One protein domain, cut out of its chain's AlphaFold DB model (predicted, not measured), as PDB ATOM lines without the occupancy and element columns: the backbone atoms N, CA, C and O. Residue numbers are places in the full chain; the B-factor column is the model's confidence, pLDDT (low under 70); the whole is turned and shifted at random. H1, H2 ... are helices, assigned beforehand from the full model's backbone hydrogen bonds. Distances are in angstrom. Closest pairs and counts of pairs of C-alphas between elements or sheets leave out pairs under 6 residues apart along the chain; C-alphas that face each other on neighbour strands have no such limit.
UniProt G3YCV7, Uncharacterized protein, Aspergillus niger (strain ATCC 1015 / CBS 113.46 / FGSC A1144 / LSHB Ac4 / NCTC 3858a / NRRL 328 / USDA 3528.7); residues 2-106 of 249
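This is residues 2 to 106 of the 249 residues of an uncharacterized protein of Aspergillus niger (strain ATCC 1015 / CBS 113.46 / FGSC A1144 / LSHB Ac4 / NCTC 3858a / NRRL 328 / USDA 3528.7) (UniProt G3YCV7). A long helix, H4, runs through the middle of a helical body, with H2 along one side of it and H6 along another, both at shallow tilts. H5 lies close to H2 and H4, little H3 makes a corner with H4 where H4 begins, and short H1 is near H4 at its other half, with a short link, residues 9 to 18, leading on to H2. The printed part has 105 residues with six named helices, H1 to H6 in that order, and no named strand; the class is all helix. The whole is compact, with a radius of gyration of the C-alphas of 13.8 A and a rounded outline of 38 by 28 by 24 A.

H1, residues 3 to 8, is close to but not clearly touching the hub H4, residues 40 to 60; their closest C-alphas, of Leu 7 and Leu 55, are 7.9 A apart. H2, residues 19 to 32, touches residues 46 to 53 of H4 at a shallow tilt of 25 degrees, opposite ways, with the closest C-alphas, of Ala 25 and Leu 49, 7.0 A apart. H3, residues 34 to 37, touches H4 only at the corner, where the C-alphas of Gln 36 and Gly 42 come closest at 4.2 A. H5, residues 66 to 77, is close but not clearly touching both H2 and H4, and it only just touches H3, with 3 pairs of C-alphas within 8 A, the closest those of Phe 37 and Ala 75 at 5.4 A. H6, residues 85 to 103, touches H4 at a shallow tilt of 24 degrees, the same way, with the C-alphas of Leu 58 and Ala 97 closest at 5.6 A. H5 and H6 are apart, and so are H2 and H6. In H1, H2, H4, H5 and H6 every O i to N i+4 pair is within hydrogen-bond range; H3 is too short for such a pair.

H1 begins at C-alpha 3, (-39.484, -4.117, -13.290). H2 is 20.3 A from first to last C-alpha. H4, the longest helix, is 30.3 A long and begins at C-alpha 40, (-51.929, 12.935, -14.172). H5 measures 16.5 A, and H6 measures 26.8 A, ending at C-alpha 103, (-23.743, -2.870, -29.278).

The two C-alphas farthest apart, of Asp 39 and Ser 106, are 39.8 A from each other. The printed part has no cut, and no link is long. Mean pLDDT of the printed part is 86.0; residue 2 and residues 8 to 19 are under 70.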
ATOM      1  N   SER A   2     -43.486  -5.820 -10.885       66.88
ATOM      2  CA  SER A   2     -42.423  -4.800 -10.878       66.88
ATOM      3  C   SER A   2     -41.394  -5.011 -12.000       66.88
ATOM      4  O   SER A   2     -41.358  -6.072 -12.611       66.88
ATOM      5  N   ILE A   3     -40.563  -4.003 -12.291       77.38
ATOM      6  CA  ILE A   3     -39.484  -4.117 -13.290       77.38
ATOM      7  C   ILE A   3     -38.449  -5.129 -12.806       77.38
ATOM      8  O   ILE A   3     -38.006  -5.952 -13.596       77.38
ATOM      9  N   PHE A   4     -38.171  -5.147 -11.500       70.38
ATOM     10  CA  PHE A   4     -37.437  -6.227 -10.845       70.38
ATOM     11  C   PHE A   4     -38.001  -7.613 -11.170       70.38
ATOM     12  O   PHE A   4     -37.284  -8.437 -11.724       70.38
ATOM     13  N   GLU A   5     -39.281  -7.863 -10.884       70.81
ATOM     14  CA  GLU A   5     -39.904  -9.168 -11.150       70.81
ATOM     15  C   GLU A   5     -39.869  -9.533 -12.635       70.81
ATOM     16  O   GLU A   5     -39.694 -10.695 -12.979       70.81
ATOM     17  N   ARG A   6     -40.034  -8.551 -13.526       70.06
ATOM     18  CA  ARG A   6     -40.000  -8.789 -14.969       70.06
ATOM     19  C   ARG A   6     -38.587  -9.143 -15.419       70.06
ATOM     20  O   ARG A   6     -38.413 -10.207 -15.994       70.06
ATOM     21  N   LEU A   7     -37.588  -8.324 -15.093       70.12
ATOM     22  CA  LEU A   7     -36.192  -8.569 -15.466       70.12
ATOM     23  C   LEU A   7     -35.632  -9.856 -14.843       70.12
ATOM     24  O   LEU A   7     -34.885 -10.568 -15.503       70.12
ATOM     25  N   ALA A   8     -36.030 -10.196 -13.615       65.88
ATOM     26  CA  ALA A   8     -35.649 -11.457 -12.978       65.88
ATOM     27  C   ALA A   8     -36.295 -12.690 -13.643       65.88
ATOM     28  O   ALA A   8     -35.711 -13.767 -13.617       65.88
ATOM     29  N   ASN A   9     -37.474 -12.539 -14.258       59.97
ATOM     30  CA  ASN A   9     -38.197 -13.622 -14.937       59.97
ATOM     31  C   ASN A   9     -37.882 -13.741 -16.444       59.97
ATOM     32  O   ASN A   9     -38.453 -14.612 -17.105       59.97
ATOM     33  N   VAL A  10     -37.005 -12.897 -17.014       54.16
ATOM     34  CA  VAL A  10     -36.647 -12.938 -18.453       54.16
ATOM     35  C   VAL A  10     -36.115 -14.321 -18.858       54.16
ATOM     36  O   VAL A  10     -36.441 -14.804 -19.940       54.16
ATOM     37  N   GLU A  11     -35.400 -15.017 -17.968       48.97
ATOM     38  CA  GLU A  11     -34.821 -16.344 -18.242       48.97
ATOM     39  C   GLU A  11     -35.866 -17.455 -18.484       48.97
ATOM     40  O   GLU A  11     -35.521 -18.525 -18.979       48.97
ATOM     41  N   GLN A  12     -37.151 -17.220 -18.188       47.81
ATOM     42  CA  GLN A  12     -38.231 -18.212 -18.329       47.81
ATOM     43  C   GLN A  12     -39.171 -17.953 -19.522       47.81
ATOM     44  O   GLN A  12     -40.246 -18.548 -19.605       47.81
ATOM     45  N   GLY A  13     -38.784 -17.087 -20.469       46.59
ATOM     46  CA  GLY A  13     -39.467 -16.934 -21.767       46.59
ATOM     47  C   GLY A  13     -40.872 -16.313 -21.715       46.59
ATOM     48  O   GLY A  13     -41.584 -16.300 -22.718       46.59
ATOM     49  N   ALA A  14     -41.297 -15.786 -20.562       46.66
ATOM     50  CA  ALA A  14     -42.681 -15.368 -20.318       46.66
ATOM     51  C   ALA A  14     -42.981 -13.881 -20.611       46.66
ATOM     52  O   ALA A  14     -44.104 -13.429 -20.384       46.66
ATOM     53  N   LEU A  15     -42.010 -13.102 -21.103       50.81
ATOM     54  CA  LEU A  15     -42.164 -11.654 -21.316       50.81
ATOM     55  C   LEU A  15     -42.546 -11.234 -22.736       50.81
ATOM     56  O   LEU A  15     -42.498 -10.047 -23.041       50.81
ATOM     57  N   CYS A  16     -42.996 -12.158 -23.587       52.09
ATOM     58  CA  CYS A  16     -43.584 -11.763 -24.859       52.09
ATOM     59  C   CYS A  16     -44.920 -11.051 -24.581       52.09
ATOM     60  O   CYS A  16     -45.977 -11.684 -24.462       52.09
ATOM     61  N   ILE A  17     -44.889  -9.722 -24.443       54.59
ATOM     62  CA  ILE A  17     -46.086  -8.897 -24.545       54.59
ATOM     63  C   ILE A  17     -46.546  -9.097 -25.981       54.59
ATOM     64  O   ILE A  17     -46.049  -8.441 -26.887       54.59
ATOM     65  N   ARG A  18     -47.452 -10.065 -26.204       56.72
ATOM     66  CA  ARG A  18     -47.975 -10.394 -27.537       56.72
ATOM     67  C   ARG A  18     -48.209  -9.090 -28.292       56.72
ATOM     68  O   ARG A  18     -49.022  -8.289 -27.831       56.72
ATOM     69  N   ASN A  19     -47.525  -8.906 -29.423       65.12
ATOM     70  CA  ASN A  19     -47.495  -7.677 -30.232       65.12
ATOM     71  C   ASN A  19     -48.854  -6.952 -30.365       65.12
ATOM     72  O   ASN A  19     -48.903  -5.729 -30.465       65.12
ATOM     73  N   GLY A  20     -49.976  -7.683 -30.320       72.88
ATOM     74  CA  GLY A  20     -51.329  -7.121 -30.285       72.88
ATOM     75  C   GLY A  20     -51.639  -6.204 -29.089       72.88
ATOM     76  O   GLY A  20     -52.278  -5.174 -29.287       72.88
ATOM     77  N   HIS A  21     -51.182  -6.516 -27.871       80.00
ATOM     78  CA  HIS A  21     -51.421  -5.672 -26.690       80.00
ATOM     79  C   HIS A  21     -50.644  -4.363 -26.765       80.00
ATOM     80  O   HIS A  21     -51.206  -3.302 -26.495       80.00
ATOM     81  N   LEU A  22     -49.376  -4.432 -27.174       83.25
ATOM     82  CA  LEU A  22     -48.543  -3.248 -27.320       83.25
ATOM     83  C   LEU A  22     -49.076  -2.351 -28.445       83.25
ATOM     84  O   LEU A  22     -49.262  -1.153 -28.241       83.25
ATOM     85  N   LYS A  23     -49.445  -2.944 -29.592       84.38
ATOM     86  CA  LYS A  23     -50.123  -2.239 -30.689       84.38
ATOM     87  C   LYS A  23     -51.407  -1.552 -30.216       84.38
ATOM     88  O   LYS A  23     -51.590  -0.372 -30.491       84.38
ATOM     89  N   GLY A  24     -52.265  -2.260 -29.480       87.00
ATOM     90  CA  GLY A  24     -53.489  -1.688 -28.918       87.00
ATOM     91  C   GLY A  24     -53.215  -0.518 -27.970       87.00
ATOM     92  O   GLY A  24     -53.887   0.505 -28.054       87.00
ATOM     93  N   ALA A  25     -52.193  -0.625 -27.118       89.19
ATOM     94  CA  ALA A  25     -51.800   0.453 -26.215       89.19
ATOM     95  C   ALA A  25     -51.321   1.704 -26.972       89.19
ATOM     96  O   ALA A  25     -51.696   2.814 -26.600       89.19
ATOM     97  N   PHE A  26     -50.572   1.545 -28.069       88.44
ATOM     98  CA  PHE A  26     -50.220   2.673 -28.934       88.44
ATOM     99  C   PHE A  26     -51.442   3.348 -29.562       88.44
ATOM    100  O   PHE A  26     -51.505   4.577 -29.576       88.44
ATOM    101  N   GLU A  27     -52.408   2.573 -30.069       89.19
ATOM    102  CA  GLU A  27     -53.631   3.154 -30.638       89.19
ATOM    103  C   GLU A  27     -54.439   3.912 -29.583       89.19
ATOM    104  O   GLU A  27     -54.927   5.007 -29.848       89.19
ATOM    105  N   LEU A  28     -54.532   3.380 -28.361       90.31
ATOM    106  CA  LEU A  28     -55.214   4.059 -27.258       90.31
ATOM    107  C   LEU A  28     -54.542   5.388 -26.894       90.31
ATOM    108  O   LEU A  28     -55.239   6.380 -26.683       90.31
ATOM    109  N   MET A  29     -53.208   5.428 -26.861       89.50
ATOM    110  CA  MET A  29     -52.478   6.677 -26.633       89.50
ATOM    111  C   MET A  29     -52.719   7.676 -27.766       89.50
ATOM    112  O   MET A  29     -52.955   8.851 -27.497       89.50
ATOM    113  N   ALA A  30     -52.725   7.228 -29.023       86.44
ATOM    114  CA  ALA A  30     -53.010   8.100 -30.159       86.44
ATOM    115  C   ALA A  30     -54.435   8.685 -30.097       86.44
ATOM    116  O   ALA A  30     -54.614   9.884 -30.300       86.44
ATOM    117  N   LEU A  31     -55.438   7.868 -29.750       89.19
ATOM    118  CA  LEU A  31     -56.840   8.295 -29.641       89.19
ATOM    119  C   LEU A  31     -57.084   9.311 -28.518       89.19
ATOM    120  O   LEU A  31     -57.979  10.145 -28.634       89.19
ATOM    121  N   ARG A  32     -56.308   9.249 -27.432       89.44
ATOM    122  CA  ARG A  32     -56.464  10.152 -26.282       89.44
ATOM    123  C   ARG A  32     -55.956  11.576 -26.557       89.44
ATOM    124  O   ARG A  32     -56.419  12.512 -25.912       89.44
ATOM    125  N   GLY A  33     -55.054  11.745 -27.527       87.94
ATOM    126  CA  GLY A  33     -54.525  13.047 -27.944       87.94
ATOM    127  C   GLY A  33     -53.531  13.684 -26.963       87.94
ATOM    128  O   GLY A  33     -53.196  13.125 -25.921       87.94
ATOM    129  N   ASN A  34     -53.023  14.873 -27.303       88.88
ATOM    130  CA  ASN A  34     -51.861  15.471 -26.625       88.88
ATOM    131  C   ASN A  34     -52.139  15.998 -25.209       88.88
ATOM    132  O   ASN A  34     -51.213  16.092 -24.406       88.88
ATOM    133  N   SER A  35     -53.394  16.301 -24.867       86.94
ATOM    134  CA  SER A  35     -53.759  16.748 -23.512       86.94
ATOM    135  C   SER A  35     -53.426  15.708 -22.436       86.94
ATOM    136  O   SER A  35     -53.278  16.055 -21.263       86.94
ATOM    137  N   GLN A  36     -53.237  14.443 -22.833       89.94
ATOM    138  CA  GLN A  36     -52.869  13.366 -21.922       89.94
ATOM    139  C   GLN A  36     -51.495  13.544 -21.271       89.94
ATOM    140  O   GLN A  36     -51.234  12.984 -20.212       89.94
ATOM    141  N   PHE A  37     -50.602  14.306 -21.900       91.19
ATOM    142  CA  PHE A  37     -49.232  14.467 -21.419       91.19
ATOM    143  C   PHE A  37     -49.108  15.477 -20.278       91.19
ATOM    144  O   PHE A  37     -48.065  15.548 -19.635       91.19
ATOM    145  N   THR A  38     -50.183  16.210 -19.991       87.50
ATOM    146  CA  THR A  38     -50.269  17.157 -18.873       87.50
ATOM    147  C   THR A  38     -51.267  16.716 -17.800       87.50
ATOM    148  O   THR A  38     -51.278  17.274 -16.706       87.50
ATOM    149  N   ASP A  39     -52.109  15.715 -18.085       89.94
ATOM    150  CA  ASP A  39     -53.053  15.145 -17.120       89.94
ATOM    151  C   ASP A  39     -52.409  13.985 -16.341       89.94
ATOM    152  O   ASP A  39     -51.739  13.129 -16.917       89.94
ATOM    153  N   GLY A  40     -52.610  13.925 -15.019       88.06
ATOM    154  CA  GLY A  40     -51.929  12.935 -14.172       88.06
ATOM    155  C   GLY A  40     -52.210  11.474 -14.554       88.06
ATOM    156  O   GLY A  40     -51.328  10.623 -14.432       88.06
ATOM    157  N   GLY A  41     -53.411  11.170 -15.057       90.12
ATOM    158  CA  GLY A  41     -53.767   9.826 -15.512       90.12
ATOM    159  C   GLY A  41     -53.124   9.473 -16.854       90.12
ATOM    160  O   GLY A  41     -52.648   8.354 -17.036       90.12
ATOM    161  N   GLY A  42     -53.082  10.423 -17.783       92.00
ATOM    162  CA  GLY A  42     -52.449  10.282 -19.088       92.00
ATOM    163  C   GLY A  42     -50.930  10.153 -18.981       92.00
ATOM    164  O   GLY A  42     -50.357   9.244 -19.583       92.00
ATOM    165  N   VAL A  43     -50.289  10.941 -18.113       92.75
ATOM    166  CA  VAL A  43     -48.858  10.807 -17.793       92.75
ATOM    167  C   VAL A  43     -48.562   9.428 -17.207       92.75
ATOM    168  O   VAL A  43     -47.628   8.754 -17.646       92.75
ATOM    169  N   ALA A  44     -49.373   8.956 -16.255       92.56
ATOM    170  CA  ALA A  44     -49.197   7.625 -15.679       92.56
ATOM    171  C   ALA A  44     -49.334   6.512 -16.733       92.56
ATOM    172  O   ALA A  44     -48.551   5.558 -16.721       92.56
ATOM    173  N   MET A  45     -50.286   6.644 -17.663       92.94
ATOM    174  CA  MET A  45     -50.454   5.714 -18.783       92.94
ATOM    175  C   MET A  45     -49.277   5.753 -19.757       92.94
ATOM    176  O   MET A  45     -48.774   4.696 -20.128       92.94
ATOM    177  N   PHE A  46     -48.789   6.941 -20.118       94.75
ATOM    178  CA  PHE A  46     -47.622   7.100 -20.984       94.75
ATOM    179  C   PHE A  46     -46.364   6.469 -20.373       94.75
ATOM    180  O   PHE A  46     -45.659   5.707 -21.037       94.75
ATOM    181  N   LEU A  47     -46.100   6.723 -19.088       94.81
ATOM    182  CA  LEU A  47     -44.970   6.121 -18.377       94.81
ATOM    183  C   LEU A  47     -45.121   4.601 -18.250       94.81
ATOM    184  O   LEU A  47     -44.130   3.875 -18.306       94.81
ATOM    185  N   HIS A  48     -46.349   4.097 -18.108       92.94
ATOM    186  CA  HIS A  48     -46.586   2.660 -18.120       92.94
ATOM    187  C   HIS A  48     -46.357   2.046 -19.506       92.94
ATOM    188  O   HIS A  48     -45.698   1.016 -19.598       92.94
ATOM    189  N   LEU A  49     -46.824   2.686 -20.583       93.31
ATOM    190  CA  LEU A  49     -46.517   2.250 -21.948       93.31
ATOM    191  C   LEU A  49     -45.005   2.247 -22.193       93.31
ATOM    192  O   LEU A  49     -44.487   1.276 -22.730       93.31
ATOM    193  N   THR A  50     -44.298   3.289 -21.750       95.00
ATOM    194  CA  THR A  50     -42.831   3.372 -21.835       95.00
ATOM    195  C   THR A  50     -42.169   2.159 -21.180       95.00
ATOM    196  O   THR A  50     -41.322   1.515 -21.787       95.00
ATOM    197  N   GLU A  51     -42.593   1.804 -19.963       93.38
ATOM    198  CA  GLU A  51     -42.110   0.615 -19.248       93.38
ATOM    199  C   GLU A  51     -42.345  -0.674 -20.050       93.38
ATOM    200  O   GLU A  51     -41.435  -1.491 -20.168       93.38
ATOM    201  N   LEU A  52     -43.538  -0.850 -20.626       91.12
ATOM    202  CA  LEU A  52     -43.866  -2.033 -21.427       91.12
ATOM    203  C   LEU A  52     -43.039  -2.110 -22.716       91.12
ATOM    204  O   LEU A  52     -42.521  -3.178 -23.021       91.12
ATOM    205  N   VAL A  53     -42.894  -0.996 -23.439       91.94
ATOM    206  CA  VAL A  53     -42.097  -0.927 -24.674       91.94
ATOM    207  C   VAL A  53     -40.645  -1.284 -24.390       91.94
ATOM    208  O   VAL A  53     -40.091  -2.138 -25.068       91.94
ATOM    209  N   VAL A  54     -40.032  -0.667 -23.376       93.06
ATOM    210  CA  VAL A  54     -38.614  -0.900 -23.083       93.06
ATOM    211  C   VAL A  54     -38.360  -2.346 -22.661       93.06
ATOM    212  O   VAL A  54     -37.393  -2.951 -23.108       93.06
ATOM    213  N   LEU A  55     -39.238  -2.925 -21.839       89.69
ATOM    214  CA  LEU A  55     -39.109  -4.327 -21.442       89.69
ATOM    215  C   LEU A  55     -39.292  -5.294 -22.613       89.69
ATOM    216  O   LEU A  55     -38.584  -6.292 -22.672       89.69
ATOM    217  N   ASP A  56     -40.216  -5.004 -23.528       87.31
ATOM    218  CA  ASP A  56     -40.397  -5.791 -24.749       87.31
ATOM    219  C   ASP A  56     -39.163  -5.697 -25.660       87.31
ATOM    220  O   ASP A  56     -38.701  -6.712 -26.175       87.31
ATOM    221  N   CYS A  57     -38.564  -4.511 -25.786       89.56
ATOM    222  CA  CYS A  57     -37.343  -4.315 -26.570       89.56
ATOM    223  C   CYS A  57     -36.153  -5.083 -25.984       89.56
ATOM    224  O   CYS A  57     -35.457  -5.772 -26.720       89.56
ATOM    225  N   LEU A  58     -35.970  -5.034 -24.660       88.62
ATOM    226  CA  LEU A  58     -34.942  -5.812 -23.960       88.62
ATOM    227  C   LEU A  58     -35.172  -7.323 -24.111       88.62
ATOM    228  O   LEU A  58     -34.243  -8.064 -24.393       88.62
ATOM    229  N   ALA A  59     -36.415  -7.791 -23.961       84.56
ATOM    230  CA  ALA A  59     -36.731  -9.219 -24.025       84.56
ATOM    231  C   ALA A  59     -36.605  -9.810 -25.437       84.56
ATOM    232  O   ALA A  59     -36.251 -10.977 -25.579       84.56
ATOM    233  N   ASN A  60     -36.933  -9.027 -26.468       83.25
ATOM    234  CA  ASN A  60     -36.856  -9.459 -27.864       83.25
ATOM    235  C   ASN A  60     -35.592  -8.965 -28.564       83.25
ATOM    236  O   ASN A  60     -35.420  -9.232 -29.752       83.25
ATOM    237  N   GLU A  61     -34.704  -8.279 -27.843       86.50
ATOM    238  CA  GLU A  61     -33.393  -7.911 -28.352       86.50
ATOM    239  C   GLU A  61     -33.469  -6.978 -29.594       86.50
ATOM    240  O   GLU A  61     -32.619  -7.037 -30.492       86.50
ATOM    241  N   VAL A  62     -34.492  -6.108 -29.631       89.50
ATOM    242  CA  VAL A  62     -34.823  -5.169 -30.726       89.50
ATOM    243  C   VAL A  62     -34.688  -3.704 -30.301       89.50
ATOM    244  O   VAL A  62     -34.730  -3.384 -29.116       89.50
ATOM    245  N   ASP A  63     -34.567  -2.799 -31.277       92.62
ATOM    246  CA  ASP A  63     -34.542  -1.353 -31.023       92.62
ATOM    247  C   ASP A  63     -35.908  -0.809 -30.579       92.62
ATOM    248  O   ASP A  63     -36.967  -1.377 -30.868       92.62
ATOM    249  N   ILE A  64     -35.881   0.363 -29.946       93.38
ATOM    250  CA  ILE A  64     -37.074   1.116 -29.579       93.38
ATOM    251  C   ILE A  64     -37.850   1.500 -30.852       93.38
ATOM    252  O   ILE A  64     -37.316   2.198 -31.718       93.38
ATOM    253  N   PRO A  65     -39.141   1.132 -30.973       92.50
ATOM    254  CA  PRO A  65     -39.923   1.431 -32.165       92.50
ATOM    255  C   PRO A  65     -39.964   2.932 -32.474       92.50
ATOM    256  O   PRO A  65     -40.324   3.745 -31.621       92.50
ATOM    257  N   SER A  66     -39.709   3.309 -33.728       91.75
ATOM    258  CA  SER A  66     -39.755   4.710 -34.183       91.75
ATOM    259  C   SER A  66     -41.088   5.399 -33.870       91.75
ATOM    260  O   SER A  66     -41.122   6.564 -33.476       91.75
ATOM    261  N   ARG A  67     -42.201   4.656 -33.950       90.31
ATOM    262  CA  ARG A  67     -43.529   5.135 -33.544       90.31
ATOM    263  C   ARG A  67     -43.578   5.550 -32.067       90.31
ATOM    264  O   ARG A  67     -44.245   6.527 -31.735       90.31
ATOM    265  N   PHE A  68     -42.894   4.824 -31.184       93.25
ATOM    266  CA  PHE A  68     -42.799   5.192 -29.773       93.25
ATOM    267  C   PHE A  68     -41.955   6.442 -29.567       93.25
ATOM    268  O   PHE A  68     -42.356   7.319 -28.806       93.25
ATOM    269  N   LEU A  69     -40.831   6.558 -30.277       94.75
ATOM    270  CA  LEU A  69     -39.997   7.759 -30.228       94.75
ATOM    271  C   LEU A  69     -40.787   9.000 -30.668       94.75
ATOM    272  O   LEU A  69     -40.724  10.027 -29.998       94.75
ATOM    273  N   ALA A  70     -41.611   8.884 -31.715       92.25
ATOM    274  CA  ALA A  70     -42.510   9.955 -32.141       92.25
ATOM    275  C   ALA A  70     -43.548  10.320 -31.061       92.25
ATOM    276  O   ALA A  70     -43.763  11.498 -30.789       92.25
ATOM    277  N   LEU A  71     -44.152   9.328 -30.394       92.81
ATOM    278  CA  LEU A  71     -45.085   9.570 -29.285       92.81
ATOM    279  C   LEU A  71     -44.394  10.255 -28.094       92.81
ATOM    280  O   LEU A  71     -44.959  11.155 -27.476       92.81
ATOM    281  N   ARG A  72     -43.162   9.850 -27.768       94.81
ATOM    282  CA  ARG A  72     -42.360  10.488 -26.717       94.81
ATOM    283  C   ARG A  72     -42.018  11.930 -27.076       94.81
ATOM    284  O   ARG A  72     -42.110  12.795 -26.211       94.81
ATOM    285  N   GLN A  73     -41.660  12.191 -28.329       94.88
ATOM    286  CA  GLN A  73     -41.393  13.539 -28.819       94.88
ATOM    287  C   GLN A  73     -42.637  14.434 -28.685       94.88
ATOM    288  O   GLN A  73     -42.536  15.536 -28.154       94.88
ATOM    289  N   GLN A  74     -43.823  13.924 -29.033       93.12
ATOM    290  CA  GLN A  74     -45.091  14.633 -28.811       93.12
ATOM    291  C   GLN A  74     -45.345  14.937 -27.331       93.12
ATOM    292  O   GLN A  74     -45.833  16.016 -27.002       93.12
ATOM    293  N   ALA A  75     -45.003  14.014 -26.426       93.69
ATOM    294  CA  ALA A  75     -45.124  14.250 -24.990       93.69
ATOM    295  C   ALA A  75     -44.229  15.407 -24.519       93.69
ATOM    296  O   ALA A  75     -44.672  16.248 -23.739       93.69
ATOM    297  N   LEU A  76     -42.991  15.475 -25.019       94.81
ATOM    298  CA  LEU A  76     -42.066  16.570 -24.721       94.81
ATOM    299  C   LEU A  76     -42.583  17.908 -25.265       94.81
ATOM    300  O   LEU A  76     -42.605  18.897 -24.537       94.81
ATOM    301  N   GLU A  77     -43.056  17.930 -26.511       94.31
ATOM    302  CA  GLU A  77     -43.632  19.121 -27.153       94.31
ATOM    303  C   GLU A  77     -44.901  19.616 -26.448       94.31
ATOM    304  O   GLU A  77     -45.148  20.818 -26.381       94.31
ATOM    305  N   ALA A  78     -45.684  18.700 -25.877       92.12
ATOM    306  CA  ALA A  78     -46.872  19.010 -25.090       92.12
ATOM    307  C   ALA A  78     -46.565  19.471 -23.651       92.12
ATOM    308  O   ALA A  78     -47.495  19.771 -22.904       92.12
ATOM    309  N   GLY A  79     -45.291  19.538 -23.249       91.88
ATOM    310  CA  GLY A  79     -44.884  20.015 -21.926       91.88
ATOM    311  C   GLY A  79     -45.004  18.971 -20.813       91.88
ATOM    312  O   GLY A  79     -45.296  19.335 -19.674       91.88
ATOM    313  N   ALA A  80     -44.795  17.685 -21.118       92.81
ATOM    314  CA  ALA A  80     -44.747  16.639 -20.098       92.81
ATOM    315  C   ALA A  80     -43.699  16.939 -19.009       92.81
ATOM    316  O   ALA A  80     -42.576  17.354 -19.302       92.81
ATOM    317  N   ASP A  81     -44.041  16.661 -17.748       91.81
ATOM    318  CA  ASP A  81     -43.099  16.770 -16.632       91.81
ATOM    319  C   ASP A  81     -42.050  15.647 -16.677       91.81
ATOM    320  O   ASP A  81     -42.319  14.479 -16.372       91.81
ATOM    321  N   THR A  82     -40.819  16.023 -17.020       94.81
ATOM    322  CA  THR A  82     -39.666  15.118 -17.085       94.81
ATOM    323  C   THR A  82     -38.885  15.034 -15.771       94.81
ATOM    324  O   THR A  82     -37.963  14.223 -15.649       94.81
ATOM    325  N   SER A  83     -39.244  15.835 -14.760       93.50
ATOM    326  CA  SER A  83     -38.515  15.905 -13.488       93.50
ATOM    327  C   SER A  83     -38.800  14.716 -12.565       93.50
ATOM    328  O   SER A  83     -37.980  14.385 -11.699       93.50
ATOM    329  N   SER A  84     -39.932  14.033 -12.772       93.12
ATOM    330  CA  SER A  84     -40.340  12.897 -11.948       93.12
ATOM    331  C   SER A  84     -39.309  11.759 -11.967       93.12
ATOM    332  O   SER A  84     -38.740  11.396 -13.001       93.12
ATOM    333  N   LEU A  85     -39.094  11.126 -10.807       93.88
ATOM    334  CA  LEU A  85     -38.140  10.015 -10.672       93.88
ATOM    335  C   LEU A  85     -38.469   8.846 -11.603       93.88
ATOM    336  O   LEU A  85     -37.563   8.203 -12.129       93.88
ATOM    337  N   ARG A  86     -39.763   8.592 -11.833       93.56
ATOM    338  CA  ARG A  86     -40.216   7.539 -12.743       93.56
ATOM    339  C   ARG A  86     -39.856   7.853 -14.193       93.56
ATOM    340  O   ARG A  86     -39.398   6.949 -14.883       93.56
ATOM    341  N   TRP A  87     -40.036   9.098 -14.643       96.00
ATOM    342  CA  TRP A  87     -39.640   9.513 -15.990       96.00
ATOM    343  C   TRP A  87     -38.135   9.334 -16.197       96.00
ATOM    344  O   TRP A  87     -37.722   8.636 -17.119       96.00
ATOM    345  N   ARG A  88     -37.326   9.885 -15.285       97.44
ATOM    346  CA  ARG A  88     -35.857   9.801 -15.332       97.44
ATOM    347  C   ARG A  88     -35.355   8.356 -15.318       97.44
ATOM    348  O   ARG A  88     -34.448   8.013 -16.066       97.44
ATOM    349  N   PHE A  89     -35.958   7.494 -14.497       97.12
ATOM    350  CA  PHE A  89     -35.614   6.071 -14.465       97.12
ATOM    351  C   PHE A  89     -35.913   5.370 -15.798       97.12
ATOM    352  O   PHE A  89     -35.068   4.648 -16.322       97.12
ATOM    353  N   LEU A  90     -37.102   5.600 -16.363       96.81
ATOM    354  CA  LEU A  90     -37.506   4.996 -17.635       96.81
ATOM    355  C   LEU A  90     -36.696   5.526 -18.822       96.81
ATOM    356  O   LEU A  90     -36.463   4.791 -19.776       96.81
ATOM    357  N   GLU A  91     -36.224   6.766 -18.751       97.06
ATOM    358  CA  GLU A  91     -35.297   7.328 -19.730       97.06
ATOM    359  C   GLU A  91     -33.941   6.615 -19.719       97.06
ATOM    360  O   GLU A  91     -33.433   6.259 -20.782       97.06
ATOM    361  N   ILE A  92     -33.394   6.324 -18.534       98.19
ATOM    362  CA  ILE A  92     -32.168   5.524 -18.415       98.19
ATOM    363  C   ILE A  92     -32.395   4.102 -18.946       98.19
ATOM    364  O   ILE A  92     -31.566   3.593 -19.695       98.19
ATOM    365  N   MET A  93     -33.529   3.471 -18.618       96.62
ATOM    366  CA  MET A  93     -33.865   2.146 -19.153       96.62
ATOM    367  C   MET A  93     -33.978   2.134 -20.681       96.62
ATOM    368  O   MET A  93     -33.503   1.199 -21.320       96.62
ATOM    369  N   MET A  94     -34.605   3.152 -21.272       97.19
ATOM    370  CA  MET A  94     -34.739   3.266 -22.724       97.19
ATOM    371  C   MET A  94     -33.364   3.400 -23.391       97.19
ATOM    372  O   MET A  94     -33.093   2.699 -24.361       97.19
ATOM    373  N   ARG A  95     -32.474   4.233 -22.832       97.75
ATOM    374  CA  ARG A  95     -31.086   4.368 -23.307       97.75
ATOM    375  C   ARG A  95     -30.290   3.076 -23.149       97.75
ATOM    376  O   ARG A  95     -29.493   2.757 -24.022       97.75
ATOM    377  N   TYR A  96     -30.519   2.321 -22.075       97.31
ATOM    378  CA  TYR A  96     -29.923   0.996 -21.903       97.31
ATOM    379  C   TYR A  96     -30.381   0.021 -22.998       97.31
ATOM    380  O   TYR A  96     -29.536  -0.591 -23.638       97.31
ATOM    381  N   ALA A  97     -31.683  -0.057 -23.290       95.31
ATOM    382  CA  ALA A  97     -32.191  -0.912 -24.367       95.31
ATOM    383  C   ALA A  97     -31.617  -0.540 -25.747       95.31
ATOM    384  O   ALA A  97     -31.243  -1.417 -26.522       95.31
ATOM    385  N   GLN A  98     -31.483   0.758 -26.037       95.81
ATOM    386  CA  GLN A  98     -30.841   1.237 -27.267       95.81
ATOM    387  C   GLN A  98     -29.348   0.884 -27.317       95.81
ATOM    388  O   GLN A  98     -28.838   0.495 -28.369       95.81
ATOM    389  N   LEU A  99     -28.641   0.994 -26.189       96.00
ATOM    390  CA  LEU A  99     -27.236   0.609 -26.092       96.00
ATOM    391  C   LEU A  99     -27.060  -0.894 -26.342       96.00
ATOM    392  O   LEU A  99     -26.207  -1.278 -27.133       96.00
ATOM    393  N   GLU A 100     -27.892  -1.732 -25.725       93.31
ATOM    394  CA  GLU A 100     -27.851  -3.187 -25.901       93.31
ATOM    395  C   GLU A 100     -28.122  -3.594 -27.358       93.31
ATOM    396  O   GLU A 100     -27.423  -4.442 -27.912       93.31
ATOM    397  N   TYR A 101     -29.079  -2.935 -28.020       93.75
ATOM    398  CA  TYR A 101     -29.348  -3.161 -29.438       93.75
ATOM    399  C   TYR A 101     -28.179  -2.730 -30.340       93.75
ATOM    400  O   TYR A 101     -27.733  -3.498 -31.193       93.75
ATOM    401  N   THR A 102     -27.659  -1.513 -30.152       93.31
ATOM    402  CA  THR A 102     -26.596  -0.948 -31.010       93.31
ATOM    403  C   THR A 102     -25.237  -1.621 -30.804       93.31
ATOM    404  O   THR A 102     -24.462  -1.731 -31.760       93.31
ATOM    405  N   ALA A 103     -24.969  -2.146 -29.604       92.38
ATOM    406  CA  ALA A 103     -23.743  -2.870 -29.278       92.38
ATOM    407  C   ALA A 103     -23.518  -4.117 -30.146       92.38
ATOM    408  O   ALA A 103     -22.370  -4.439 -30.434       92.38
ATOM    409  N   LYS A 104     -24.583  -4.756 -30.651       87.25
ATOM    410  CA  LYS A 104     -24.494  -5.929 -31.549       87.25
ATOM    411  C   LYS A 104     -23.773  -5.648 -32.864       87.25
ATOM    412  O   LYS A 104     -23.253  -6.562 -33.494       87.25
ATOM    413  N   SER A 105     -23.798  -4.392 -33.295       85.56
ATOM    414  CA  SER A 105     -23.131  -3.912 -34.507       85.56
ATOM    415  C   SER A 105     -21.955  -2.982 -34.206       85.56
ATOM    416  O   SER A 105     -21.374  -2.421 -35.134       85.56
ATOM    417  N   SER A 106     -21.628  -2.770 -32.927       80.06
ATOM    418  CA  SER A 106     -20.523  -1.901 -32.531       80.06
ATOM    419  C   SER A 106     -19.187  -2.581 -32.806       80.06
ATOM    420  O   SER A 106     -19.012  -3.765 -32.538       80.06
TER     421      SER A 106